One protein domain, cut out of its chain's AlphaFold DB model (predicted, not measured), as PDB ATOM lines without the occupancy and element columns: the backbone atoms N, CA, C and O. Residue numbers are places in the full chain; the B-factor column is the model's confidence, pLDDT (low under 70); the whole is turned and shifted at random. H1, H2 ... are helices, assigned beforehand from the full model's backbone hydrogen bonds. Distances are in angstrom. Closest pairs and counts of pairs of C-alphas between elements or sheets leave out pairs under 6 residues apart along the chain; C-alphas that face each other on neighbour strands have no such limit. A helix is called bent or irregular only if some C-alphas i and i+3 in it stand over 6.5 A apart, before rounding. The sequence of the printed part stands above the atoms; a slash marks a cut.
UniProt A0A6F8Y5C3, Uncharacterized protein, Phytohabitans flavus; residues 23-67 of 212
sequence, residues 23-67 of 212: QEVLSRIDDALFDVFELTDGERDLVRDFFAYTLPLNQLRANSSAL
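This is residues 23 to 67 of the 212 residues of an uncharacterized protein of Phytohabitans flavus (UniProt A0A6F8Y5C3). What shape does the backbone draw? Two helices meet near their linked ends as an open V: the longer arm, H2, makes the longest axis, and H1 is the shorter arm. Residues 23 to 29 of H1 and residues 58 to 63 of H2 stick out, and residues 64 to 67 fold back after H2. How much is there, and how dense is it? The printed part has 45 residues with two named helices, H1 then H2, and no named strand, and its class is all helix. It is loose, with a radius of gyration of the C-alphas of 12.3 A, and spans 35 by 22 by 12 A.

How does the longest helix stand to the other one? H2, residues 41 to 63, and H1, residues 23 to 36, are close but not clearly touching, with 1 pair of C-alphas within 8 A. Their closest C-alphas, those of Phe 34 and Arg 44, are 6.7 A apart. They run opposite ways at a steep tilt of 51 degrees. Are the helix backbones well formed? In H1 every O i to N i+4 pair is within hydrogen-bond range; in H2 15 of 19 are.

Where does H2 run? It goes from C-alpha 41 at (11.261, 15.810, -27.305) to C-alpha 63 at (8.471, 4.986, -0.288), 29.2 A, with a kink of 49 degrees near residue 57. It is irregular: C-alphas 59 and 62 are 9.4 A apart. Where is H1? It begins at C-alpha 23 at (25.962, 11.896, -14.175) and measures 19.9 A to C-alpha 36.

How far does it reach? The two C-alphas farthest apart, those of Val 36 and Ala 62, are 35.3 A apart, and the outline is only just elongated. Is it continuous and confident? The printed part has no cut, and the link from H1 to H2, 4 residues, is tight. The mean pLDDT of the printed part is 91.5, and no printed residue is under 70.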
ATOM      1  N   GLN A  23      27.306  11.481 -13.790       80.44
ATOM      2  CA  GLN A  23      25.962  11.896 -14.175       80.44
ATOM      3  C   GLN A  23      25.939  12.640 -15.516       80.44
ATOM      4  O   GLN A  23      25.083  12.369 -16.352       80.44
ATOM      5  N   GLU A  24      26.890  13.544 -15.749       85.19
ATOM      6  CA  GLU A  24      27.004  14.263 -17.024       85.19
ATOM      7  C   GLU A  24      27.360  13.314 -18.170       85.19
ATOM      8  O   GLU A  24      26.845  13.457 -19.277       85.19
ATOM      9  N   VAL A  25      28.216  12.320 -17.916       89.44
ATOM     10  CA  VAL A  25      28.544  11.293 -18.915       89.44
ATOM     11  C   VAL A  25      27.313  10.454 -19.256       89.44
ATOM     12  O   VAL A  25      27.038  10.262 -20.436       89.44
ATOM     13  N   LEU A  26      26.558   9.996 -18.254       87.12
ATOM     14  CA  LEU A  26      25.331   9.228 -18.477       87.12
ATOM     15  C   LEU A  26      24.278  10.049 -19.227       87.12
ATOM     16  O   LEU A  26      23.749   9.561 -20.216       87.12
ATOM     17  N   SER A  27      24.069  11.317 -18.857       86.19
ATOM     18  CA  SER A  27      23.140  12.204 -19.570       86.19
ATOM     19  C   SER A  27      23.508  12.354 -21.048       86.19
ATOM     20  O   SER A  27      22.636  12.328 -21.907       86.19
ATOM     21  N   ARG A  28      24.803  12.474 -21.363       90.50
ATOM     22  CA  ARG A  28      25.270  12.561 -22.755       90.50
ATOM     23  C   ARG A  28      25.072  11.258 -23.526       90.50
ATOM     24  O   ARG A  28      24.847  11.304 -24.730       90.50
ATOM     25  N   ILE A  29      25.206  10.113 -22.856       92.25
ATOM     26  CA  ILE A  29      24.933   8.805 -23.460       92.25
ATOM     27  C   ILE A  29      23.437   8.668 -23.739       92.25
ATOM     28  O   ILE A  29      23.080   8.259 -24.839       92.25
ATOM     29  N   ASP A  30      22.582   9.054 -22.793       91.31
ATOM     30  CA  ASP A  30      21.129   9.045 -22.976       91.31
ATOM     31  C   ASP A  30      20.726   9.925 -24.166       91.31
ATOM     32  O   ASP A  30      19.993   9.470 -25.040       91.31
ATOM     33  N   ASP A  31      21.271  11.142 -24.266       92.19
ATOM     34  CA  ASP A  31      20.998  12.047 -25.388       92.19
ATOM     35  C   ASP A  31      21.448  11.455 -26.733       92.19
ATOM     36  O   ASP A  31      20.688  11.478 -27.701       92.19
ATOM     37  N   ALA A  32      22.636  10.847 -26.786       94.12
ATOM     38  CA  ALA A  32      23.123  10.180 -27.992       94.12
ATOM     39  C   ALA A  32      22.258   8.968 -28.376       94.12
ATOM     40  O   ALA A  32      22.009   8.737 -29.558       94.12
ATOM     41  N   LEU A  33      21.779   8.196 -27.395       93.81
ATOM     42  CA  LEU A  33      20.845   7.098 -27.642       93.81
ATOM     43  C   LEU A  33      19.524   7.631 -28.198       93.81
ATOM     44  O   LEU A  33      19.014   7.086 -29.173       93.81
ATOM     45  N   PHE A  34      18.990   8.710 -27.629       95.94
ATOM     46  CA  PHE A  34      17.769   9.337 -28.131       95.94
ATOM     47  C   PHE A  34      17.915   9.832 -29.566       95.94
ATOM     48  O   PHE A  34      16.977   9.675 -30.344       95.94
ATOM     49  N   ASP A  35      19.075  10.376 -29.930       94.75
ATOM     50  CA  ASP A  35      19.361  10.797 -31.301       94.75
ATOM     51  C   ASP A  35      19.436   9.598 -32.261       94.75
ATOM     52  O   ASP A  35      18.852   9.648 -33.339       94.75
ATOM     53  N   VAL A  36      20.085   8.497 -31.860       96.81
ATOM     54  CA  VAL A  36      20.166   7.259 -32.666       96.81
ATOM     55  C   VAL A  36      18.787   6.651 -32.920       96.81
ATOM     56  O   VAL A  36      18.544   6.116 -33.999       96.81
ATOM     57  N   PHE A  37      17.891   6.726 -31.937       96.44
ATOM     58  CA  PHE A  37      16.509   6.260 -32.069       96.44
ATOM     59  C   PHE A  37      15.548   7.335 -32.596       96.44
ATOM     60  O   PHE A  37      14.348   7.084 -32.636       96.44
ATOM     61  N   GLU A  38      16.058   8.506 -32.992       95.81
ATOM     62  CA  GLU A  38      15.283   9.633 -33.531       95.81
ATOM     63  C   GLU A  38      14.097  10.050 -32.642       95.81
ATOM     64  O   GLU A  38      13.051  10.482 -33.127       95.81
ATOM     65  N   LEU A  39      14.254   9.941 -31.319       95.88
ATOM     66  CA  LEU A  39      13.180  10.272 -30.387       95.88
ATOM     67  C   LEU A  39      12.876  11.771 -30.420       95.88
ATOM     68  O   LEU A  39      13.773  12.613 -30.279       95.88
ATOM     69  N   THR A  40      11.590  12.096 -30.510       93.75
ATOM     70  CA  THR A  40      11.059  13.450 -30.334       93.75
ATOM     71  C   THR A  40      11.243  13.933 -28.895       93.75
ATOM     72  O   THR A  40      11.350  13.132 -27.966       93.75
ATOM     73  N   ASP A  41      11.190  15.248 -28.664       91.12
ATOM     74  CA  ASP A  41      11.261  15.810 -27.305       91.12
ATOM     75  C   ASP A  41      10.215  15.204 -26.358       91.12
ATOM     76  O   ASP A  41      10.487  14.979 -25.181       91.12
ATOM     77  N   GLY A  42       9.017  14.901 -26.874       91.81
ATOM     78  CA  GLY A  42       7.963  14.250 -26.097       91.81
ATOM     79  C   GLY A  42       8.319  12.826 -25.675       91.81
ATOM     80  O   GLY A  42       8.100  12.458 -24.525       91.81
ATOM     81  N   GLU A  43       8.907  12.041 -26.574       94.06
ATOM     82  CA  GLU A  43       9.360  10.679 -26.273       94.06
ATOM     83  C   GLU A  43      10.556  10.681 -25.322       94.06
ATOM     84  O   GLU A  43      10.591   9.889 -24.380       94.06
ATOM     85  N   ARG A  44      11.497  11.617 -25.494       94.75
ATOM     86  CA  ARG A  44      12.618  11.806 -24.560       94.75
ATOM     87  C   ARG A  44      12.117  12.122 -23.153       94.75
ATOM     88  O   ARG A  44      12.583  11.515 -22.191       94.75
ATOM     89  N   ASP A  45      11.146  13.027 -23.027       93.94
ATOM     90  CA  ASP A  45      10.525  13.365 -21.742       93.94
ATOM     91  C   ASP A  45       9.828  12.154 -21.109       93.94
ATOM     92  O   ASP A  45       9.975  11.925 -19.909       93.94
ATOM     93  N   LEU A  46       9.122  11.339 -21.903       93.94
ATOM     94  CA  LEU A  46       8.492  10.101 -21.429       93.94
ATOM     95  C   LEU A  46       9.517   9.106 -20.884       93.94
ATOM     96  O   LEU A  46       9.314   8.546 -19.806       93.94
ATOM     97  N   VAL A  47      10.621   8.889 -21.602       94.31
ATOM     98  CA  VAL A  47      11.679   7.972 -21.160       94.31
ATOM     99  C   VAL A  47      12.338   8.491 -19.881       94.31
ATOM    100  O   VAL A  47      12.465   7.744 -18.908       94.31
ATOM    101  N   ARG A  48      12.699   9.777 -19.837       93.44
ATOM    102  CA  ARG A  48      13.299  10.398 -18.645       93.44
ATOM    103  C   ARG A  48      12.365  10.314 -17.439       93.44
ATOM    104  O   ARG A  48      12.793   9.887 -16.368       93.44
ATOM    105  N   ASP A  49      11.085  10.633 -17.611       93.62
ATOM    106  CA  ASP A  49      10.093  10.557 -16.537       93.62
ATOM    107  C   ASP A  49       9.822   9.115 -16.091       93.62
ATOM    108  O   ASP A  49       9.602   8.862 -14.901       93.62
ATOM    109  N   PHE A  50       9.890   8.148 -17.010       93.19
ATOM    110  CA  PHE A  50       9.783   6.735 -16.665       93.19
ATOM    111  C   PHE A  50      10.884   6.325 -15.683       93.19
ATOM    112  O   PHE A  50      10.583   5.741 -14.638       93.19
ATOM    113  N   PHE A  51      12.141   6.665 -15.970       91.88
ATOM    114  CA  PHE A  51      13.263   6.343 -15.086       91.88
ATOM    115  C   PHE A  51      13.282   7.191 -13.809       91.88
ATOM    116  O   PHE A  51      13.634   6.676 -12.749       91.88
ATOM    117  N   ALA A  52      12.862   8.456 -13.877       91.25
ATOM    118  CA  ALA A  52      12.842   9.349 -12.722       91.25
ATOM    119  C   ALA A  52      11.716   9.023 -11.725       91.25
ATOM    120  O   ALA A  52      11.905   9.170 -10.516       91.25
ATOM    121  N   TYR A  53      10.549   8.586 -12.208       93.00
ATOM    122  CA  TYR A  53       9.346   8.479 -11.380       93.00
ATOM    123  C   TYR A  53       8.667   7.115 -11.446       93.00
ATOM    124  O   TYR A  53       8.413   6.519 -10.397       93.00
ATOM    125  N   THR A  54       8.372   6.604 -12.642       90.19
ATOM    126  CA  THR A  54       7.575   5.374 -12.807       90.19
ATOM    127  C   THR A  54       8.317   4.143 -12.296       90.19
ATOM    128  O   THR A  54       7.764   3.353 -11.531       90.19
ATOM    129  N   LEU A  55       9.585   3.991 -12.668       90.75
ATOM    130  CA  LEU A  55      10.402   2.857 -12.260       90.75
ATOM    131  C   LEU A  55      10.657   2.855 -10.737       90.75
ATOM    132  O   LEU A  55      10.340   1.840 -10.106       90.75
ATOM    133  N   PRO A  56      11.101   3.962 -10.099       92.00
ATOM    134  CA  PRO A  56      11.204   4.033  -8.642       92.00
ATOM    135  C   PRO A  56       9.871   3.812  -7.932       92.00
ATOM    136  O   PRO A  56       9.836   3.163  -6.892       92.00
ATOM    137  N   LEU A  57       8.753   4.309  -8.476       90.44
ATOM    138  CA  LEU A  57       7.426   4.061  -7.909       90.44
ATOM    139  C   LEU A  57       7.056   2.573  -7.937       90.44
ATOM    140  O   LEU A  57       6.538   2.059  -6.950       90.44
ATOM    141  N   ASN A  58       7.365   1.859  -9.016       88.62
ATOM    142  CA  ASN A  58       7.095   0.425  -9.110       88.62
ATOM    143  C   ASN A  58       7.964  -0.403  -8.150       88.62
ATOM    144  O   ASN A  58       7.492  -1.395  -7.593       88.62
ATOM    145  N   GLN A  59       9.212   0.014  -7.930       89.31
ATOM    146  CA  GLN A  59      10.159  -0.691  -7.062       89.31
ATOM    147  C   GLN A  59       9.953  -0.369  -5.574       89.31
ATOM    148  O   GLN A  59       9.915  -1.272  -4.741       89.31
ATOM    149  N   LEU A  60       9.799   0.913  -5.237       90.12
ATOM    150  CA  LEU A  60       9.760   1.422  -3.859       90.12
ATOM    151  C   LEU A  60       8.334   1.689  -3.352       90.12
ATOM    152  O   LEU A  60       8.134   1.888  -2.151       90.12
ATOM    153  N   ARG A  61       7.330   1.671  -4.238       90.81
ATOM    154  CA  ARG A  61       5.907   1.887  -3.924       90.81
ATOM    155  C   ARG A  61       5.699   3.179  -3.130       90.81
ATOM    156  O   ARG A  61       6.130   4.245  -3.560       90.81
ATOM    157  N   ALA A  62       5.061   3.084  -1.963       86.38
ATOM    158  CA  ALA A  62       4.767   4.215  -1.089       86.38
ATOM    159  C   ALA A  62       6.021   4.983  -0.623       86.38
ATOM    160  O   ALA A  62       5.909   6.144  -0.248       86.38
ATOM    161  N   ASN A  63       7.207   4.367  -0.691       86.50
ATOM    162  CA  ASN A  63       8.471   4.986  -0.288       86.50
ATOM    163  C   ASN A  63       9.183   5.718  -1.440       86.50
ATOM    164  O   ASN A  63      10.297   6.209  -1.265       86.50
ATOM    165  N   SER A  64       8.583   5.767  -2.631       91.94
ATOM    166  CA  SER A  64       9.173   6.453  -3.777       91.94
ATOM    167  C   SER A  64       9.128   7.973  -3.614       91.94
ATOM    168  O   SER A  64       8.083   8.552  -3.307       91.94
ATOM    169  N   SER A  65      10.237   8.641  -3.941       87.75
ATOM    170  CA  SER A  65      10.305  10.107  -4.035       87.75
ATOM    171  C   SER A  65       9.321  10.687  -5.059       87.75
ATOM    172  O   SER A  65       8.983  11.866  -4.971       87.75
ATOM    173  N   ALA A  66       8.813   9.872  -5.989       90.56
ATOM    174  CA  ALA A  66       7.794  10.245  -6.969       90.56
ATOM    175  C   ALA A  66       6.452  10.667  -6.334       90.56
ATOM    176  O   ALA A  66       5.687  11.412  -6.954       90.56
ATOM    177  N   LEU A  67       6.162  10.177  -5.121       91.50
ATOM    178  CA  LEU A  67       5.003  10.578  -4.313       91.50
ATOM    179  C   LEU A  67       5.314  11.768  -3.393       91.50
ATOM    180  O   LEU A  67       4.413  12.302  -2.754       91.50
TER     181      LEU A  67